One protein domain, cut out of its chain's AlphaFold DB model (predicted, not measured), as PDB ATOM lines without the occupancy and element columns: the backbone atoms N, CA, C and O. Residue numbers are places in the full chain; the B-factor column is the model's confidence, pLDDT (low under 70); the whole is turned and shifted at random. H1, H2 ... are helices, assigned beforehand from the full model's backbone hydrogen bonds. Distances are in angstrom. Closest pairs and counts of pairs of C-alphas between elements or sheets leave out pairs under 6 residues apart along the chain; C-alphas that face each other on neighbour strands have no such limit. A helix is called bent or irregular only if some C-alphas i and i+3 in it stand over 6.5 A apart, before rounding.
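AT A GLANCE: This is residues 10 to 22 and 230 to 365 of the 383 residues of an uncharacterized protein of viral metagenome (UniProt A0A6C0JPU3). Look first at the longest helix, H4: it folds into a hairpin with H5, which lies in the middle between H4 and H3, and H1 crosses H5. From this core H2 runs outward, touching H3 and H5 with residues 253 to 254, while H7 and the short H6 pack on H2. The printed part has 149 residues with seven named helices, H1 to H7 in chain order, and no named strand; its class is all helix. It is compact, with a radius of gyration of the C-alphas of 14.7 A and spans of 47 by 32 by 27 A.

IN THESE COORDINATES: Find C-alpha 285 at (38.426, -13.273, -14.581); from there H4 runs 27.3 A to residue 303. H5, residues 308 to 323, spans 22.8 A; it is irregular, with C-alphas 313 and 316 7.1 A apart, and has a kink of 32 degrees near residue 316. H3 is residues 263 to 277, 20.7 A; H2 is 240 to 254, 20.8 A; H1 is 10 to 20; H6 is 342 to 345; H7 runs from 351 to C-alpha 362 at (18.456, -20.839, -17.089).

HOW THE PARTS SIT: H4 and H5 touch at a shallow tilt of 26 degrees, opposite ways, closest at C-alphas 290 and 319, 4.9 A. H3 touches H5 at a steep tilt of 42 degrees, closest at C-alphas 264 and 310, 4.7 A. H1 and H4 are close but not clearly touching. Every O i to N i+4 pair is within hydrogen-bond range in H1, H2 and H4, against 10 of 11 in H3, 9 of 12 in H5 and 6 of 8 in H7; H6 is too short for one.

THE WHOLE: Across the cut, residues 23 to 229, C-alphas 22 and 230 are 28.2 A apart. The link from H5 to H6 is long, and residues 336 to 345 are under pLDDT 70.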
ATOM      1  N   GLU A  10      45.476 -25.566 -16.711       95.19
ATOM      2  CA  GLU A  10      44.944 -25.351 -18.054       95.19
ATOM      3  C   GLU A  10      45.157 -26.598 -18.922       95.19
ATOM      4  O   GLU A  10      44.222 -27.031 -19.590       95.19
ATOM      5  N   GLN A  11      46.313 -27.266 -18.834       96.00
ATOM      6  CA  GLN A  11      46.548 -28.517 -19.562       96.00
ATOM      7  C   GLN A  11      45.595 -29.642 -19.128       96.00
ATOM      8  O   GLN A  11      45.086 -30.368 -19.981       96.00
ATOM      9  N   VAL A  12      45.327 -29.790 -17.825       96.25
ATOM     10  CA  VAL A  12      44.337 -30.763 -17.318       96.25
ATOM     11  C   VAL A  12      42.953 -30.467 -17.891       96.25
ATOM     12  O   VAL A  12      42.280 -31.378 -18.374       96.25
ATOM     13  N   PHE A  13      42.538 -29.200 -17.884       97.12
ATOM     14  CA  PHE A  13      41.252 -28.800 -18.441       97.12
ATOM     15  C   PHE A  13      41.163 -29.054 -19.955       97.12
ATOM     16  O   PHE A  13      40.178 -29.627 -20.422       97.12
ATOM     17  N   GLN A  14      42.205 -28.718 -20.723       96.12
ATOM     18  CA  GLN A  14      42.244 -28.992 -22.164       96.12
ATOM     19  C   GLN A  14      42.208 -30.496 -22.469       96.12
ATOM     20  O   GLN A  14      41.510 -30.924 -23.390       96.12
ATOM     21  N   ASN A  15      42.899 -31.318 -21.675       95.56
ATOM     22  CA  ASN A  15      42.835 -32.776 -21.797       95.56
ATOM     23  C   ASN A  15      41.421 -33.301 -21.516       95.56
ATOM     24  O   ASN A  15      40.926 -34.153 -22.257       95.56
ATOM     25  N   ALA A  16      40.756 -32.765 -20.490       96.38
ATOM     26  CA  ALA A  16      39.383 -33.122 -20.165       96.38
ATOM     27  C   ALA A  16      38.432 -32.785 -21.323       96.38
ATOM     28  O   ALA A  16      37.683 -33.661 -21.756       96.38
ATOM     29  N   LEU A  17      38.507 -31.575 -21.894       96.06
ATOM     30  CA  LEU A  17      37.729 -31.198 -23.085       96.06
ATOM     31  C   LEU A  17      38.001 -32.155 -24.254       96.06
ATOM     32  O   LEU A  17      37.077 -32.726 -24.830       96.06
ATOM     33  N   ALA A  18      39.273 -32.412 -24.565       94.56
ATOM     34  CA  ALA A  18      39.653 -33.311 -25.652       94.56
ATOM     35  C   ALA A  18      39.162 -34.756 -25.449       94.56
ATOM     36  O   ALA A  18      38.973 -35.480 -26.429       94.56
ATOM     37  N   LYS A  19      38.974 -35.195 -24.200       93.94
ATOM     38  CA  LYS A  19      38.519 -36.544 -23.845       93.94
ATOM     39  C   LYS A  19      36.997 -36.660 -23.805       93.94
ATOM     40  O   LYS A  19      36.463 -37.583 -24.417       93.94
ATOM     41  N   TYR A  20      36.315 -35.753 -23.109       92.69
ATOM     42  CA  TYR A  20      34.887 -35.870 -22.793       92.69
ATOM     43  C   TYR A  20      33.969 -35.150 -23.791       92.69
ATOM     44  O   TYR A  20      32.792 -35.484 -23.862       92.69
ATOM     45  N   SER A  21      34.496 -34.242 -24.622       89.19
ATOM     46  CA  SER A  21      33.755 -33.651 -25.750       89.19
ATOM     47  C   SER A  21      33.813 -34.505 -27.025       89.19
ATOM     48  O   SER A  21      33.316 -34.089 -28.074       89.19
ATOM     49  N   LYS A  22      34.450 -35.686 -26.985       84.81
ATOM     50  CA  LYS A  22      34.537 -36.573 -28.154       84.81
ATOM     51  C   LYS A  22      33.147 -36.992 -28.608       84.81
ATOM     52  O   LYS A  22      32.300 -37.371 -27.803       84.81
ATOM     53  N   LYS A 230      11.595 -23.232 -21.795       91.00
ATOM     54  CA  LYS A 230      11.320 -21.800 -22.006       91.00
ATOM     55  C   LYS A 230      11.712 -21.334 -23.411       91.00
ATOM     56  O   LYS A 230      11.053 -20.455 -23.957       91.00
ATOM     57  N   LYS A 231      12.751 -21.929 -24.005       91.94
ATOM     58  CA  LYS A 231      13.243 -21.578 -25.348       91.94
ATOM     59  C   LYS A 231      12.477 -22.280 -26.464       91.94
ATOM     60  O   LYS A 231      12.309 -21.708 -27.537       91.94
ATOM     61  N   VAL A 232      11.997 -23.500 -26.213       90.88
ATOM     62  CA  VAL A 232      11.278 -24.307 -27.216       90.88
ATOM     63  C   VAL A 232       9.754 -24.333 -27.037       90.88
ATOM     64  O   VAL A 232       9.061 -24.997 -27.805       90.88
ATOM     65  N   GLY A 233       9.212 -23.608 -26.055       87.69
ATOM     66  CA  GLY A 233       7.765 -23.444 -25.867       87.69
ATOM     67  C   GLY A 233       7.047 -24.661 -25.269       87.69
ATOM     68  O   GLY A 233       5.878 -24.889 -25.572       87.69
ATOM     69  N   LEU A 234       7.717 -25.448 -24.421       88.62
ATOM     70  CA  LEU A 234       7.130 -26.620 -23.756       88.62
ATOM     71  C   LEU A 234       6.457 -26.219 -22.434       88.62
ATOM     72  O   LEU A 234       6.989 -26.453 -21.348       88.62
ATOM     73  N   THR A 235       5.269 -25.613 -22.523       87.81
ATOM     74  CA  THR A 235       4.546 -25.001 -21.388       87.81
ATOM     75  C   THR A 235       4.376 -25.922 -20.177       87.81
ATOM     76  O   THR A 235       4.452 -25.461 -19.041       87.81
ATOM     77  N   GLU A 236       4.167 -27.223 -20.389       84.94
ATOM     78  CA  GLU A 236       3.992 -28.186 -19.294       84.94
ATOM     79  C   GLU A 236       5.258 -28.348 -18.442       84.94
ATOM     80  O   GLU A 236       5.166 -28.458 -17.221       84.94
ATOM     81  N   LEU A 237       6.437 -28.287 -19.067       88.75
ATOM     82  CA  LEU A 237       7.729 -28.343 -18.380       88.75
ATOM     83  C   LEU A 237       8.150 -26.993 -17.787       88.75
ATOM     84  O   LEU A 237       9.068 -26.941 -16.974       88.75
ATOM     85  N   CYS A 238       7.463 -25.907 -18.149       89.56
ATOM     86  CA  CYS A 238       7.658 -24.583 -17.560       89.56
ATOM     87  C   CYS A 238       6.912 -24.392 -16.227       89.56
ATOM     88  O   CYS A 238       7.015 -23.319 -15.629       89.56
ATOM     89  N   GLN A 239       6.149 -25.385 -15.749       90.62
ATOM     90  CA  GLN A 239       5.508 -25.295 -14.436       90.62
ATOM     91  C   GLN A 239       6.568 -25.099 -13.338       90.62
ATOM     92  O   GLN A 239       7.577 -25.802 -13.360       90.62
ATOM     93  N   PRO A 240       6.367 -24.199 -12.351       91.88
ATOM     94  CA  PRO A 240       7.443 -23.763 -11.458       91.88
ATOM     95  C   PRO A 240       8.202 -24.892 -10.757       91.88
ATOM     96  O   PRO A 240       9.428 -24.869 -10.722       91.88
ATOM     97  N   LYS A 241       7.489 -25.895 -10.229       91.56
ATOM     98  CA  LYS A 241       8.112 -27.029  -9.530       91.56
ATOM     99  C   LYS A 241       8.842 -27.964 -10.489       91.56
ATOM    100  O   LYS A 241       9.993 -28.284 -10.247       91.56
ATOM    101  N   VAL A 242       8.217 -28.310 -11.613       91.31
ATOM    102  CA  VAL A 242       8.809 -29.151 -12.666       91.31
ATOM    103  C   VAL A 242      10.085 -28.512 -13.229       91.31
ATOM    104  O   VAL A 242      11.128 -29.157 -13.320       91.31
ATOM    105  N   TYR A 243      10.021 -27.218 -13.546       91.00
ATOM    106  CA  TYR A 243      11.158 -26.460 -14.057       91.00
ATOM    107  C   TYR A 243      12.274 -26.336 -13.015       91.00
ATOM    108  O   TYR A 243      13.452 -26.448 -13.351       91.00
ATOM    109  N   LYS A 244      11.912 -26.151 -11.737       89.75
ATOM    110  CA  LYS A 244      12.870 -26.159 -10.626       89.75
ATOM    111  C   LYS A 244      13.628 -27.490 -10.566       89.75
ATOM    112  O   LYS A 244      14.854 -27.445 -10.551       89.75
ATOM    113  N   CYS A 245      12.943 -28.634 -10.648       89.25
ATOM    114  CA  CYS A 245      13.588 -29.954 -10.670       89.25
ATOM    115  C   CYS A 245      14.596 -30.082 -11.822       89.25
ATOM    116  O   CYS A 245      15.714 -30.552 -11.626       89.25
ATOM    117  N   MET A 246      14.225 -29.630 -13.026       90.75
ATOM    118  CA  MET A 246      15.113 -29.656 -14.194       90.75
ATOM    119  C   MET A 246      16.360 -28.787 -13.983       90.75
ATOM    120  O   MET A 246      17.473 -29.210 -14.303       90.75
ATOM    121  N   LYS A 247      16.179 -27.591 -13.409       89.62
ATOM    122  CA  LYS A 247      17.264 -26.655 -13.092       89.62
ATOM    123  C   LYS A 247      18.210 -27.199 -12.016       89.62
ATOM    124  O   LYS A 247      19.426 -27.069 -12.136       89.62
ATOM    125  N   GLU A 248      17.669 -27.815 -10.973       87.44
ATOM    126  CA  GLU A 248      18.465 -28.435  -9.908       87.44
ATOM    127  C   GLU A 248      19.245 -29.647 -10.432       87.44
ATOM    128  O   GLU A 248      20.437 -29.778 -10.145       87.44
ATOM    129  N   ALA A 249      18.628 -30.472 -11.286       88.56
ATOM    130  CA  ALA A 249      19.293 -31.607 -11.918       88.56
ATOM    131  C   ALA A 249      20.504 -31.163 -12.757       88.56
ATOM    132  O   ALA A 249      21.612 -31.659 -12.552       88.56
ATOM    133  N   ILE A 250      20.350 -30.174 -13.646       90.31
ATOM    134  CA  ILE A 250      21.493 -29.684 -14.437       90.31
ATOM    135  C   ILE A 250      22.562 -29.018 -13.562       90.31
ATOM    136  O   ILE A 250      23.756 -29.185 -13.814       90.31
ATOM    137  N   ALA A 251      22.169 -28.313 -12.497       90.19
ATOM    138  CA  ALA A 251      23.115 -27.722 -11.561       90.19
ATOM    139  C   ALA A 251      23.980 -28.805 -10.899       90.19
ATOM    140  O   ALA A 251      25.187 -28.611 -10.760       90.19
ATOM    141  N   MET A 252      23.403 -29.967 -10.566       86.00
ATOM    142  CA  MET A 252      24.142 -31.118 -10.032       86.00
ATOM    143  C   MET A 252      25.161 -31.710 -11.012       86.00
ATOM    144  O   MET A 252      26.190 -32.220 -10.560       86.00
ATOM    145  N   PHE A 253      24.898 -31.667 -12.321       88.31
ATOM    146  CA  PHE A 253      25.889 -32.057 -13.329       88.31
ATOM    147  C   PHE A 253      27.002 -31.007 -13.437       88.31
ATOM    148  O   PHE A 253      28.179 -31.354 -13.530       88.31
ATOM    149  N   THR A 254      26.640 -29.727 -13.375       91.00
ATOM    150  CA  THR A 254      27.567 -28.608 -13.582       91.00
ATOM    151  C   THR A 254      28.438 -28.301 -12.364       91.00
ATOM    152  O   THR A 254      29.485 -27.691 -12.523       91.00
ATOM    153  N   VAL A 255      28.109 -28.779 -11.160       89.19
ATOM    154  CA  VAL A 255      29.051 -28.771 -10.027       89.19
ATOM    155  C   VAL A 255      29.805 -30.099  -9.914       89.19
ATOM    156  O   VAL A 255      29.233 -31.181 -10.045       89.19
ATOM    157  N   SER A 256      31.113 -30.049  -9.650       85.62
ATOM    158  CA  SER A 256      31.904 -31.275  -9.474       85.62
ATOM    159  C   SER A 256      31.673 -31.905  -8.103       85.62
ATOM    160  O   SER A 256      31.608 -31.199  -7.098       85.62
ATOM    161  N   ARG A 257      31.602 -33.239  -8.039       85.81
ATOM    162  CA  ARG A 257      31.621 -34.008  -6.785       85.81
ATOM    163  C   ARG A 257      32.979 -33.909  -6.090       85.81
ATOM    164  O   ARG A 257      33.973 -33.738  -6.784       85.81
ATOM    165  N   PRO A 258      33.047 -34.086  -4.755       86.25
ATOM    166  CA  PRO A 258      34.319 -34.069  -4.038       86.25
ATOM    167  C   PRO A 258      35.342 -35.076  -4.596       86.25
ATOM    168  O   PRO A 258      34.944 -36.116  -5.130       86.25
ATOM    169  N   PRO A 259      36.653 -34.842  -4.389       86.38
ATOM    170  CA  PRO A 259      37.698 -35.787  -4.769       86.38
ATOM    171  C   PRO A 259      37.704 -36.979  -3.807       86.38
ATOM    172  O   PRO A 259      38.399 -37.000  -2.791       86.38
ATOM    173  N   VAL A 260      36.879 -37.969  -4.121       83.81
ATOM    174  CA  VAL A 260      36.731 -39.253  -3.425       83.81
ATOM    175  C   VAL A 260      36.617 -40.360  -4.469       83.81
ATOM    176  O   VAL A 260      36.248 -40.088  -5.609       83.81
ATOM    177  N   GLU A 261      36.908 -41.602  -4.089       75.31
ATOM    178  CA  GLU A 261      36.973 -42.743  -5.018       75.31
ATOM    179  C   GLU A 261      35.687 -42.919  -5.847       75.31
ATOM    180  O   GLU A 261      35.720 -43.038  -7.068       75.31
ATOM    181  N   TYR A 262      34.519 -42.817  -5.208       70.56
ATOM    182  CA  TYR A 262      33.229 -42.883  -5.903       70.56
ATOM    183  C   TYR A 262      32.892 -41.611  -6.708       70.56
ATOM    184  O   TYR A 262      31.971 -41.624  -7.528       70.56
ATOM    185  N   GLY A 263      33.618 -40.514  -6.482       76.06
ATOM    186  CA  GLY A 263      33.430 -39.229  -7.153       76.06
ATOM    187  C   GLY A 263      33.898 -39.238  -8.607       76.06
ATOM    188  O   GLY A 263      33.249 -38.600  -9.435       76.06
ATOM    189  N   LEU A 264      34.945 -40.011  -8.942       84.06
ATOM    190  CA  LEU A 264      35.480 -40.139 -10.308       84.06
ATOM    191  C   LEU A 264      34.372 -40.450 -11.312       84.06
ATOM    192  O   LEU A 264      34.172 -39.724 -12.280       84.06
ATOM    193  N   ARG A 265      33.605 -41.506 -11.047       80.06
ATOM    194  CA  ARG A 265      32.582 -41.983 -11.977       80.06
ATOM    195  C   ARG A 265      31.494 -40.941 -12.237       80.06
ATOM    196  O   ARG A 265      31.063 -40.777 -13.378       80.06
ATOM    197  N   VAL A 266      31.025 -40.276 -11.182       83.19
ATOM    198  CA  VAL A 266      29.990 -39.243 -11.303       83.19
ATOM    199  C   VAL A 266      30.544 -38.069 -12.102       83.19
ATOM    200  O   VAL A 266      29.927 -37.648 -13.073       83.19
ATOM    201  N   ASN A 267      31.758 -37.624 -11.775       90.06
ATOM    202  CA  ASN A 267      32.435 -36.551 -12.489       90.06
ATOM    203  C   ASN A 267      32.695 -36.889 -13.969       90.06
ATOM    204  O   ASN A 267      32.557 -36.013 -14.816       90.06
ATOM    205  N   THR A 268      32.971 -38.149 -14.328       91.06
ATOM    206  CA  THR A 268      33.049 -38.576 -15.738       91.06
ATOM    207  C   THR A 268      31.722 -38.358 -16.466       91.06
ATOM    208  O   THR A 268      31.714 -37.798 -17.560       91.06
ATOM    209  N   GLY A 269      30.601 -38.770 -15.864       89.06
ATOM    210  CA  GLY A 269      29.272 -38.532 -16.432       89.06
ATOM    211  C   GLY A 269      28.955 -37.042 -16.549       89.06
ATOM    212  O   GLY A 269      28.566 -36.586 -17.622       89.06
ATOM    213  N   ASN A 270      29.216 -36.287 -15.481       91.94
ATOM    214  CA  ASN A 270      29.064 -34.837 -15.438       91.94
ATOM    215  C   ASN A 270      29.880 -34.148 -16.530       91.94
ATOM    216  O   ASN A 270      29.329 -33.348 -17.267       91.94
ATOM    217  N   SER A 271      31.156 -34.490 -16.700       94.81
ATOM    218  CA  SER A 271      32.001 -33.906 -17.746       94.81
ATOM    219  C   SER A 271      31.445 -34.115 -19.151       94.81
ATOM    220  O   SER A 271      31.489 -33.187 -19.952       94.81
ATOM    221  N   ILE A 272      30.900 -35.298 -19.451       93.12
ATOM    222  CA  ILE A 272      30.287 -35.575 -20.758       93.12
ATOM    223  C   ILE A 272      29.047 -34.700 -20.962       93.12
ATOM    224  O   ILE A 272      28.927 -34.066 -22.005       93.12
ATOM    225  N   VAL A 273      28.148 -34.637 -19.974       93.00
ATOM    226  CA  VAL A 273      26.913 -33.836 -20.056       93.00
ATOM    227  C   VAL A 273      27.231 -32.340 -20.127       93.00
ATOM    228  O   VAL A 273      26.744 -31.641 -21.013       93.00
ATOM    229  N   VAL A 274      28.102 -31.847 -19.244       95.00
ATOM    230  CA  VAL A 274      28.483 -30.430 -19.163       95.00
ATOM    231  C   VAL A 274      29.181 -29.971 -20.443       95.00
ATOM    232  O   VAL A 274      28.931 -28.863 -20.910       95.00
ATOM    233  N   ALA A 275      29.989 -30.833 -21.068       94.19
ATOM    234  CA  ALA A 275      30.604 -30.544 -22.361       94.19
ATOM    235  C   ALA A 275      29.590 -30.331 -23.501       94.19
ATOM    236  O   ALA A 275      29.941 -29.681 -24.483       94.19
ATOM    237  N   GLN A 276      28.370 -30.871 -23.394       91.88
ATOM    238  CA  GLN A 276      27.302 -30.628 -24.373       91.88
ATOM    239  C   GLN A 276      26.579 -29.309 -24.103       91.88
ATOM    240  O   GLN A 276      26.375 -28.520 -25.021       91.88
ATOM    241  N   VAL A 277      26.204 -29.057 -22.844       93.25
ATOM    242  CA  VAL A 277      25.375 -27.890 -22.493       93.25
ATOM    243  C   VAL A 277      26.184 -26.598 -22.391       93.25
ATOM    244  O   VAL A 277      25.625 -25.518 -22.557       93.25
ATOM    245  N   TYR A 278      27.493 -26.686 -22.128       93.88
ATOM    246  CA  TYR A 278      28.355 -25.525 -21.934       93.88
ATOM    247  C   TYR A 278      29.670 -25.623 -22.711       93.88
ATOM    248  O   TYR A 278      30.626 -26.296 -22.318       93.88
ATOM    249  N   THR A 279      29.724 -24.891 -23.823       89.44
ATOM    250  CA  THR A 279      30.846 -24.919 -24.776       89.44
ATOM    251  C   THR A 279      31.620 -23.604 -24.854       89.44
ATOM    252  O   THR A 279      32.729 -23.575 -25.389       89.44
ATOM    253  N   ASN A 280      31.075 -22.510 -24.314       88.25
ATOM    254  CA  ASN A 280      31.634 -21.169 -24.473       88.25
ATOM    255  C   ASN A 280      32.359 -20.687 -23.208       88.25
ATOM    256  O   ASN A 280      31.816 -19.896 -22.440       88.25
ATOM    257  N   TYR A 281      33.594 -21.156 -23.018       93.50
ATOM    258  CA  TYR A 281      34.459 -20.738 -21.912       93.50
ATOM    259  C   TYR A 281      35.121 -19.390 -22.221       93.50
ATOM    260  O   TYR A 281      36.115 -19.316 -22.952       93.50
ATOM    261  N   LYS A 282      34.580 -18.309 -21.657       91.75
ATOM    262  CA  LYS A 282      35.132 -16.956 -21.809       91.75
ATOM    263  C   LYS A 282      36.419 -16.840 -21.002       91.75
ATOM    264  O   LYS A 282      36.376 -17.001 -19.790       91.75
ATOM    265  N   LYS A 283      37.552 -16.530 -21.646       94.38
ATOM    266  CA  LYS A 283      38.864 -16.346 -20.987       94.38
ATOM    267  C   LYS A 283      38.968 -15.008 -20.235       94.38
ATOM    268  O   LYS A 283      39.822 -14.183 -20.543       94.38
ATOM    269  N   ASP A 284      38.066 -14.788 -19.287       94.94
ATOM    270  CA  ASP A 284      38.012 -13.617 -18.410       94.94
ATOM    271  C   ASP A 284      38.395 -13.977 -16.956       94.94
ATOM    272  O   ASP A 284      38.948 -15.047 -16.684       94.94
ATOM    273  N   GLU A 285      38.122 -13.080 -16.006       96.25
ATOM    274  CA  GLU A 285      38.426 -13.273 -14.581       96.25
ATOM    275  C   GLU A 285      37.784 -14.541 -13.995       96.25
ATOM    276  O   GLU A 285      38.387 -15.204 -13.149       96.25
ATOM    277  N   THR A 286      36.602 -14.936 -14.477       95.81
ATOM    278  CA  THR A 286      35.910 -16.140 -13.993       95.81
ATOM    279  C   THR A 286      36.600 -17.423 -14.457       95.81
ATOM    280  O   THR A 286      36.614 -18.416 -13.728       95.81
ATOM    281  N   TYR A 287      37.232 -17.404 -15.634       96.56
ATOM    282  CA  TYR A 287      38.048 -18.515 -16.129       96.56
ATOM    283  C   TYR A 287      39.335 -18.663 -15.324       96.56
ATOM    284  O   TYR A 287      39.677 -19.769 -14.904       96.56
ATOM    285  N   VAL A 288      40.021 -17.549 -15.048       96.38
ATOM    286  CA  VAL A 288      41.222 -17.544 -14.195       96.38
ATOM    287  C   VAL A 288      40.879 -18.044 -12.790       96.38
ATOM    288  O   VAL A 288      41.598 -18.879 -12.234       96.38
ATOM    289  N   TYR A 289      39.745 -17.603 -12.241       96.19
ATOM    290  CA  TYR A 289      39.228 -18.126 -10.981       96.19
ATOM    291  C   TYR A 289      38.953 -19.635 -11.057       96.19
ATOM    292  O   TYR A 289      39.421 -20.377 -10.191       96.19
ATOM    293  N   GLY A 290      38.292 -20.115 -12.114       96.75
ATOM    294  CA  GLY A 290      38.040 -21.540 -12.340       96.75
ATOM    295  C   GLY A 290      39.315 -22.388 -12.331       96.75
ATOM    296  O   GLY A 290      39.360 -23.415 -11.652       96.75
ATOM    297  N   LEU A 291      40.387 -21.927 -12.986       97.19
ATOM    298  CA  LEU A 291      41.688 -22.609 -12.955       97.19
ATOM    299  C   LEU A 291      42.260 -22.686 -11.531       97.19
ATOM    300  O   LEU A 291      42.817 -23.716 -11.144       97.19
ATOM    301  N   SER A 292      42.087 -21.635 -10.726       95.88
ATOM    302  CA  SER A 292      42.518 -21.635  -9.322       95.88
ATOM    303  C   SER A 292      41.719 -22.620  -8.457       95.88
ATOM    304  O   SER A 292      42.281 -23.268  -7.571       95.88
ATOM    305  N   VAL A 293      40.422 -22.788  -8.730       96.19
ATOM    306  CA  VAL A 293      39.562 -23.765  -8.046       96.19
ATOM    307  C   VAL A 293      39.931 -25.187  -8.472       96.19
ATOM    308  O   VAL A 293      40.044 -26.072  -7.623       96.19
ATOM    309  N   LEU A 294      40.197 -25.410  -9.763       96.50
ATOM    310  CA  LEU A 294      40.690 -26.692 -10.263       96.50
ATOM    311  C   LEU A 294      42.024 -27.064  -9.605       96.50
ATOM    312  O   LEU A 294      42.187 -28.206  -9.179       96.50
ATOM    313  N   LYS A 295      42.939 -26.103  -9.423       95.31
ATOM    314  CA  LYS A 295      44.192 -26.333  -8.687       95.31
ATOM    315  C   LYS A 295      43.936 -26.823  -7.264       95.31
ATOM    316  O   LYS A 295      44.533 -27.814  -6.850       95.31
ATOM    317  N   GLN A 296      43.029 -26.169  -6.535       94.44
ATOM    318  CA  GLN A 296      42.653 -26.584  -5.177       94.44
ATOM    319  C   GLN A 296      42.075 -28.005  -5.159       94.44
ATOM    320  O   GLN A 296      42.418 -28.805  -4.287       94.44
ATOM    321  N   TYR A 297      41.227 -28.337  -6.137       94.69
ATOM    322  CA  TYR A 297      40.663 -29.678  -6.277       94.69
ATOM    323  C   TYR A 297      41.752 -30.727  -6.545       94.69
ATOM    324  O   TYR A 297      41.768 -31.780  -5.907       94.69
ATOM    325  N   MET A 298      42.676 -30.433  -7.465       94.38
ATOM    326  CA  MET A 298      43.816 -31.294  -7.794       94.38
ATOM    327  C   MET A 298      44.689 -31.550  -6.568       94.38
ATOM    328  O   MET A 298      45.006 -32.701  -6.281       94.38
ATOM    329  N   ASP A 299      45.024 -30.508  -5.809       93.19
ATOM    330  CA  ASP A 299      45.847 -30.632  -4.602       93.19
ATOM    331  C   ASP A 299      45.172 -31.504  -3.545       93.19
ATOM    332  O   ASP A 299      45.807 -32.382  -2.952       93.19
ATOM    333  N   LEU A 300      43.860 -31.335  -3.366       92.06
ATOM    334  CA  LEU A 300      43.082 -32.178  -2.470       92.06
ATOM    335  C   LEU A 300      43.037 -33.636  -2.954       92.06
ATOM    336  O   LEU A 300      43.215 -34.548  -2.145       92.06
ATOM    337  N   ALA A 301      42.844 -33.879  -4.252       92.44
ATOM    338  CA  ALA A 301      42.849 -35.223  -4.829       92.44
ATOM    339  C   ALA A 301      44.216 -35.915  -4.681       92.44
ATOM    340  O   ALA A 301      44.279 -37.071  -4.257       92.44
ATOM    341  N   ILE A 302      45.308 -35.192  -4.947       92.88
ATOM    342  CA  ILE A 302      46.685 -35.680  -4.792       92.88
ATOM    343  C   ILE A 302      46.972 -36.010  -3.324       92.88
ATOM    344  O   ILE A 302      47.508 -37.077  -3.038       92.88
ATOM    345  N   SER A 303      46.546 -35.159  -2.381       93.06
ATOM    346  CA  SER A 303      46.711 -35.424  -0.940       93.06
ATOM    347  C   SER A 303      45.999 -36.701  -0.468       93.06
ATOM    348  O   SER A 303      46.378 -37.294   0.540       93.06
ATOM    349  N   LYS A 304      44.983 -37.146  -1.218       92.31
ATOM    350  CA  LYS A 304      44.222 -38.381  -0.989       92.31
ATOM    351  C   LYS A 304      44.751 -39.572  -1.799       92.31
ATOM    352  O   LYS A 304      44.113 -40.619  -1.794       92.31
ATOM    353  N   ASN A 305      45.891 -39.430  -2.479       93.56
ATOM    354  CA  ASN A 305      46.478 -40.433  -3.376       93.56
ATOM    355  C   ASN A 305      45.541 -40.868  -4.520       93.56
ATOM    356  O   ASN A 305      45.588 -42.017  -4.961       93.56
ATOM    357  N   LEU A 306      44.680 -39.968  -5.005       91.94
ATOM    358  CA  LEU A 306      43.797 -40.259  -6.134       91.94
ATOM    359  C   LEU A 306      44.538 -40.120  -7.469       91.94
ATOM    360  O   LEU A 306      45.424 -39.280  -7.627       91.94
ATOM    361  N   SER A 307      44.154 -40.945  -8.444       92.56
ATOM    362  CA  SER A 307      44.728 -40.919  -9.793       92.56
ATOM    363  C   SER A 307      44.367 -39.638 -10.555       92.56
ATOM    364  O   SER A 307      43.382 -38.965 -10.240       92.56
ATOM    365  N   ILE A 308      45.118 -39.349 -11.623       93.25
ATOM    366  CA  ILE A 308      44.879 -38.202 -12.515       93.25
ATOM    367  C   ILE A 308      43.440 -38.097 -13.024       93.25
ATOM    368  O   ILE A 308      42.877 -37.009 -13.134       93.25
ATOM    369  N   GLU A 309      42.814 -39.242 -13.260       93.62
ATOM    370  CA  GLU A 309      41.454 -39.342 -13.776       93.62
ATOM    371  C   GLU A 309      40.432 -38.671 -12.844       93.62
ATOM    372  O   GLU A 309      39.440 -38.114 -13.320       93.62
ATOM    373  N   HIS A 310      40.675 -38.660 -11.527       92.44
ATOM    374  CA  HIS A 310      39.753 -38.092 -10.537       92.44
ATOM    375  C   HIS A 310      39.622 -36.576 -10.641       92.44
ATOM    376  O   HIS A 310      38.533 -36.044 -10.425       92.44
ATOM    377  N   TYR A 311      40.714 -35.876 -10.947       93.25
ATOM    378  CA  TYR A 311      40.686 -34.425 -11.111       93.25
ATOM    379  C   TYR A 311      40.529 -33.999 -12.573       93.25
ATOM    380  O   TYR A 311      39.922 -32.965 -12.830       93.25
ATOM    381  N   GLU A 312      40.953 -34.818 -13.539       95.62
ATOM    382  CA  GLU A 312      40.638 -34.593 -14.957       95.62
ATOM    383  C   GLU A 312      39.123 -34.674 -15.215       95.62
ATOM    384  O   GLU A 312      38.559 -33.807 -15.877       95.62
ATOM    385  N   SER A 313      38.434 -35.675 -14.655       95.00
ATOM    386  CA  SER A 313      36.973 -35.815 -14.781       95.00
ATOM    387  C   SER A 313      36.181 -34.706 -14.080       95.00
ATOM    388  O   SER A 313      35.021 -34.485 -14.407       95.00
ATOM    389  N   ALA A 314      36.782 -34.001 -13.121       95.50
ATOM    390  CA  ALA A 314      36.163 -32.880 -12.418       95.50
ATOM    391  C   ALA A 314      36.337 -31.537 -13.148       95.50
ATOM    392  O   ALA A 314      35.617 -30.581 -12.850       95.50
ATOM    393  N   ALA A 315      37.283 -31.453 -14.090       96.88
ATOM    394  CA  ALA A 315      37.734 -30.187 -14.654       96.88
ATOM    395  C   ALA A 315      36.629 -29.436 -15.409       96.88
ATOM    396  O   ALA A 315      36.438 -28.249 -15.164       96.88
ATOM    397  N   ILE A 316      35.871 -30.114 -16.280       97.56
ATOM    398  CA  ILE A 316      34.803 -29.474 -17.067       97.56
ATOM    399  C   ILE A 316      33.696 -28.909 -16.155       97.56
ATOM    400  O   ILE A 316      33.424 -27.715 -16.268       97.56
ATOM    401  N   PRO A 317      33.108 -29.673 -15.205       96.06
ATOM    402  CA  PRO A 317      32.133 -29.123 -14.262       96.06
ATOM    403  C   PRO A 317      32.673 -27.942 -13.444       96.06
ATOM    404  O   PRO A 317      32.025 -26.904 -13.366       96.06
ATOM    405  N   ILE A 318      33.886 -28.040 -12.879       96.50
ATOM    406  CA  ILE A 318      34.478 -26.933 -12.100       96.50
ATOM    407  C   ILE A 318      34.584 -25.666 -12.952       96.50
ATOM    408  O   ILE A 318      34.128 -24.601 -12.532       96.50
ATOM    409  N   MET A 319      35.155 -25.789 -14.152       97.69
ATOM    410  CA  MET A 319      35.347 -24.654 -15.049       97.69
ATOM    411  C   MET A 319      34.014 -24.060 -15.505       97.69
ATOM    412  O   MET A 319      33.880 -22.839 -15.526       97.69
ATOM    413  N   ALA A 320      33.023 -24.896 -15.823       97.00
ATOM    414  CA  ALA A 320      31.698 -24.442 -16.228       97.00
ATOM    415  C   ALA A 320      30.983 -23.705 -15.087       97.00
ATOM    416  O   ALA A 320      30.530 -22.582 -15.287       97.00
ATOM    417  N   ALA A 321      30.955 -24.275 -13.876       95.94
ATOM    418  CA  ALA A 321      30.360 -23.624 -12.710       95.94
ATOM    419  C   ALA A 321      30.982 -22.248 -12.443       95.94
ATOM    420  O   ALA A 321      30.255 -21.276 -12.238       95.94
ATOM    421  N   CYS A 322      32.312 -22.142 -12.496       96.81
ATOM    422  CA  CYS A 322      33.002 -20.870 -12.296       96.81
ATOM    423  C   CYS A 322      32.738 -19.864 -13.422       96.81
ATOM    424  O   CYS A 322      32.458 -18.705 -13.128       96.81
ATOM    425  N   ASN A 323      32.762 -20.282 -14.692       96.56
ATOM    426  CA  ASN A 323      32.515 -19.384 -15.830       96.56
ATOM    427  C   ASN A 323      31.037 -18.955 -15.943       96.56
ATOM    428  O   ASN A 323      30.728 -17.909 -16.508       96.56
ATOM    429  N   MET A 324      30.128 -19.707 -15.314       95.81
ATOM    430  CA  MET A 324      28.741 -19.310 -15.042       95.81
ATOM    431  C   MET A 324      28.591 -18.426 -13.785       95.81
ATOM    432  O   MET A 324      27.472 -18.139 -13.366       95.81
ATOM    433  N   GLY A 325      29.685 -17.975 -13.167       95.56
ATOM    434  CA  GLY A 325      29.670 -17.054 -12.025       95.56
ATOM    435  C   GLY A 325      29.584 -17.719 -10.648       95.56
ATOM    436  O   GLY A 325      29.410 -17.021  -9.652       95.56
ATOM    437  N   GLY A 326      29.714 -19.045 -10.563       95.31
ATOM    438  CA  GLY A 326      29.747 -19.777  -9.300       95.31
ATOM    439  C   GLY A 326      31.064 -19.588  -8.539       95.31
ATOM    440  O   GLY A 326      32.154 -19.812  -9.071       95.31
ATOM    441  N   VAL A 327      30.972 -19.238  -7.255       95.62
ATOM    442  CA  VAL A 327      32.122 -19.063  -6.358       95.62
ATOM    443  C   VAL A 327      32.101 -20.172  -5.316       95.62
ATOM    444  O   VAL A 327      31.305 -20.131  -4.381       95.62
ATOM    445  N   TYR A 328      32.975 -21.167  -5.476       93.62
ATOM    446  CA  TYR A 328      33.121 -22.260  -4.513       93.62
ATOM    447  C   TYR A 328      33.553 -21.758  -3.131       93.62
ATOM    448  O   TYR A 328      34.461 -20.937  -3.002       93.62
ATOM    449  N   ILE A 329      32.930 -22.300  -2.085       90.75
ATOM    450  CA  ILE A 329      33.419 -22.148  -0.714       90.75
ATOM    451  C   ILE A 329      34.720 -22.962  -0.600       90.75
ATOM    452  O   ILE A 329      34.721 -24.132  -0.990       90.75
ATOM    453  N   PRO A 330      35.815 -22.405  -0.046       85.94
ATOM    454  CA  PRO A 330      37.096 -23.103   0.030       85.94
ATOM    455  C   PRO A 330      36.979 -24.519   0.609       85.94
ATOM    456  O   PRO A 330      36.428 -24.723   1.693       85.94
ATOM    457  N   GLY A 331      37.483 -25.507  -0.136       80.62
ATOM    458  CA  GLY A 331      37.467 -26.923   0.247       80.62
ATOM    459  C   GLY A 331      36.108 -27.631   0.150       80.62
ATOM    460  O   GLY A 331      36.050 -28.837   0.398       80.62
ATOM    461  N   LYS A 332      35.026 -26.938  -0.224       86.50
ATOM    462  CA  LYS A 332      33.718 -27.555  -0.473       86.50
ATOM    463  C   LYS A 332      33.532 -27.780  -1.966       86.50
ATOM    464  O   LYS A 332      33.540 -26.833  -2.737       86.50
ATOM    465  N   PHE A 333      33.307 -29.026  -2.364       86.38
ATOM    466  CA  PHE A 333      33.066 -29.404  -3.756       86.38
ATOM    467  C   PHE A 333      31.835 -30.290  -3.829       86.38
ATOM    468  O   PHE A 333      31.791 -31.299  -3.131       86.38
ATOM    469  N   GLY A 334      30.862 -29.916  -4.661       77.88
ATOM    470  CA  GLY A 334      29.640 -30.689  -4.886       77.88
ATOM    471  C   GLY A 334      28.977 -31.158  -3.596       77.88
ATOM    472  O   GLY A 334      29.098 -30.524  -2.548       77.88
ATOM    473  N   TYR A 335      28.283 -32.290  -3.681       74.56
ATOM    474  CA  TYR A 335      27.548 -32.860  -2.551       74.56
ATOM    475  C   TYR A 335      27.877 -34.332  -2.380       74.56
ATOM    476  O   TYR A 335      28.137 -35.040  -3.364       74.56
ATOM    477  N   LEU A 336      27.826 -34.801  -1.138       63.22
ATOM    478  CA  LEU A 336      27.900 -36.224  -0.838       63.22
ATOM    479  C   LEU A 336      26.583 -36.904  -1.252       63.22
ATOM    480  O   LEU A 336      25.527 -36.290  -1.118       63.22
ATOM    481  N   PRO A 337      26.608 -38.169  -1.710       55.09
ATOM    482  CA  PRO A 337      25.394 -38.907  -2.076       55.09
ATOM    483  C   PRO A 337      24.349 -39.009  -0.954       55.09
ATOM    484  O   PRO A 337      23.183 -39.245  -1.221       55.09
ATOM    485  N   THR A 338      24.768 -38.843   0.301       56.66
ATOM    486  CA  THR A 338      23.906 -38.911   1.487       56.66
ATOM    487  C   THR A 338      23.282 -37.569   1.876       56.66
ATOM    488  O   THR A 338      22.497 -37.521   2.819       56.66
ATOM    489  N   ASP A 339      23.657 -36.473   1.215       63.09
ATOM    490  CA  ASP A 339      23.192 -35.131   1.558       63.09
ATOM    491  C   ASP A 339      21.982 -34.736   0.699       63.09
ATOM    492  O   ASP A 339      22.120 -34.197  -0.402       63.09
ATOM    493  N   LYS A 340      20.788 -35.042   1.223       61.16
ATOM    494  CA  LYS A 340      19.494 -34.781   0.569       61.16
ATOM    495  C   LYS A 340      19.296 -33.297   0.231       61.16
ATOM    496  O   LYS A 340      18.834 -32.974  -0.856       61.16
ATOM    497  N   LEU A 341      19.671 -32.402   1.147       59.19
ATOM    498  CA  LEU A 341      19.417 -30.956   1.043       59.19
ATOM    499  C   LEU A 341      20.440 -30.233   0.165       59.19
ATOM    500  O   LEU A 341      20.195 -29.134  -0.340       59.19
ATOM    501  N   ALA A 342      21.615 -30.822  -0.015       58.53
ATOM    502  CA  ALA A 342      22.683 -30.164  -0.740       58.53
ATOM    503  C   ALA A 342      22.441 -30.103  -2.257       58.53
ATOM    504  O   ALA A 342      22.937 -29.187  -2.914       58.53
ATOM    505  N   LYS A 343      21.592 -30.991  -2.792       61.16
ATOM    506  CA  LYS A 343      21.085 -30.906  -4.171       61.16
ATOM    507  C   LYS A 343      20.282 -29.631  -4.433       61.16
ATOM    508  O   LYS A 343      20.448 -29.013  -5.477       61.16
ATOM    509  N   GLU A 344      19.457 -29.234  -3.470       62.25
ATOM    510  CA  GLU A 344      18.527 -28.104  -3.590       62.25
ATOM    511  C   GLU A 344      19.219 -26.751  -3.370       62.25
ATOM    512  O   GLU A 344      18.814 -25.721  -3.903       62.25
ATOM    513  N   THR A 345      20.269 -26.735  -2.548       67.31
ATOM    514  CA  THR A 345      20.846 -25.485  -2.016       67.31
ATOM    515  C   THR A 345      22.108 -25.029  -2.726       67.31
ATOM    516  O   THR A 345      22.602 -23.933  -2.475       67.31
ATOM    517  N   ILE A 346      22.661 -25.882  -3.582       82.25
ATOM    518  CA  ILE A 346      23.981 -25.711  -4.175       82.25
ATOM    519  C   ILE A 346      25.051 -25.356  -3.122       82.25
ATOM    520  O   ILE A 346      25.903 -24.489  -3.299       82.25
ATOM    521  N   GLY A 347      25.005 -26.038  -1.972       83.38
ATOM    522  CA  GLY A 347      25.746 -25.669  -0.755       83.38
ATOM    523  C   GLY A 347      27.284 -25.703  -0.836       83.38
ATOM    524  O   GLY A 347      27.958 -25.447   0.165       83.38
ATOM    525  N   CYS A 348      27.853 -26.034  -1.998       87.62
ATOM    526  CA  CYS A 348      29.282 -25.925  -2.279       87.62
ATOM    527  C   CYS A 348      29.687 -24.529  -2.782       87.62
ATOM    528  O   CYS A 348      30.868 -24.191  -2.709       87.62
ATOM    529  N   LEU A 349      28.734 -23.710  -3.240       92.00
ATOM    530  CA  LEU A 349      28.956 -22.330  -3.668       92.00
ATOM    531  C   LEU A 349      28.573 -21.335  -2.561       92.00
ATOM    532  O   LEU A 349      27.805 -21.650  -1.652       92.00
ATOM    533  N   THR A 350      29.105 -20.114  -2.632       91.81
ATOM    534  CA  THR A 350      28.658 -19.012  -1.766       91.81
ATOM    535  C   THR A 350      27.202 -18.647  -2.086       91.81
ATOM    536  O   THR A 350      26.831 -18.696  -3.267       91.81
ATOM    537  N   PRO A 351      26.380 -18.260  -1.090       88.50
ATOM    538  CA  PRO A 351      24.965 -17.944  -1.302       88.50
ATOM    539  C   PRO A 351      24.719 -16.904  -2.402       88.50
ATOM    540  O   PRO A 351      23.800 -17.055  -3.208       88.50
ATOM    541  N   GLU A 352      25.560 -15.872  -2.471       89.69
ATOM    542  CA  GLU A 352      25.457 -14.797  -3.457       89.69
ATOM    543  C   GLU A 352      25.729 -15.320  -4.872       89.69
ATOM    544  O   GLU A 352      24.965 -15.044  -5.798       89.69
ATOM    545  N   SER A 353      26.780 -16.132  -5.033       94.06
ATOM    546  CA  SER A 353      27.151 -16.696  -6.336       94.06
ATOM    547  C   SER A 353      26.213 -17.803  -6.813       94.06
ATOM    548  O   SER A 353      26.035 -17.964  -8.017       94.06
ATOM    549  N   ALA A 354      25.585 -18.549  -5.894       91.12
ATOM    550  CA  ALA A 354      24.664 -19.631  -6.234       91.12
ATOM    551  C   ALA A 354      23.468 -19.109  -7.039       91.12
ATOM    552  O   ALA A 354      23.042 -19.751  -7.996       91.12
ATOM    553  N   LYS A 355      22.975 -17.908  -6.703       89.75
ATOM    554  CA  LYS A 355      21.922 -17.244  -7.473       89.75
ATOM    555  C   LYS A 355      22.393 -16.899  -8.888       89.75
ATOM    556  O   LYS A 355      21.742 -17.301  -9.841       89.75
ATOM    557  N   THR A 356      23.531 -16.216  -9.030       93.06
ATOM    558  CA  THR A 356      24.091 -15.858 -10.347       93.06
ATOM    559  C   THR A 356      24.359 -17.090 -11.212       93.06
ATOM    560  O   THR A 356      24.037 -17.098 -12.397       93.06
ATOM    561  N   PHE A 357      24.902 -18.146 -10.610       93.81
ATOM    562  CA  PHE A 357      25.107 -19.433 -11.259       93.81
ATOM    563  C   PHE A 357      23.790 -20.034 -11.764       93.81
ATOM    564  O   PHE A 357      23.687 -20.386 -12.936       93.81
ATOM    565  N   LEU A 358      22.765 -20.102 -10.908       91.81
ATOM    566  CA  LEU A 358      21.445 -20.612 -11.278       91.81
ATOM    567  C   LEU A 358      20.760 -19.773 -12.362       91.81
ATOM    568  O   LEU A 358      20.099 -20.350 -13.221       91.81
ATOM    569  N   ASP A 359      20.914 -18.449 -12.337       92.12
ATOM    570  CA  ASP A 359      20.377 -17.555 -13.367       92.12
ATOM    571  C   ASP A 359      21.052 -17.841 -14.725       92.12
ATOM    572  O   ASP A 359      20.369 -17.984 -15.734       92.12
ATOM    573  N   ASN A 360      22.376 -18.041 -14.754       94.31
ATOM    574  CA  ASN A 360      23.099 -18.414 -15.978       94.31
ATOM    575  C   ASN A 360      22.773 -19.836 -16.472       94.31
ATOM    576  O   ASN A 360      22.794 -20.085 -17.676       94.31
ATOM    577  N   ILE A 361      22.447 -20.765 -15.569       93.25
ATOM    578  CA  ILE A 361      21.939 -22.093 -15.935       93.25
ATOM    579  C   ILE A 361      20.612 -21.976 -16.709       93.25
ATOM    580  O   ILE A 361      20.393 -22.740 -17.649       93.25
ATOM    581  N   GLU A 362      19.730 -21.027 -16.369       92.00
ATOM    582  CA  GLU A 362      18.456 -20.839 -17.089       92.00
ATOM    583  C   GLU A 362      18.643 -20.440 -18.559       92.00
ATOM    584  O   GLU A 362      17.755 -20.685 -19.383       92.00
ATOM    585  N   GLU A 363      19.811 -19.892 -18.898       92.94
ATOM    586  CA  GLU A 363      20.184 -19.469 -20.246       92.94
ATOM    587  C   GLU A 363      20.763 -20.601 -21.108       92.94
ATOM    588  O   GLU A 363      21.108 -20.363 -22.267       92.94
ATOM    589  N   LEU A 364      20.857 -21.839 -20.611       94.62
ATOM    590  CA  LEU A 364      21.306 -22.984 -21.416       94.62
ATOM    591  C   LEU A 364      20.270 -23.372 -22.481       94.62
ATOM    592  O   LEU A 364      19.080 -23.089 -22.351       94.62
ATOM    593  N   ASP A 365      20.711 -23.962 -23.593       94.75
ATOM    594  CA  ASP A 365      19.808 -24.461 -24.649       94.75
ATOM    595  C   ASP A 365      19.261 -25.857 -24.338       94.75
ATOM    596  O   ASP A 365      18.129 -26.183 -24.700       94.75
TER     597      ASP A 365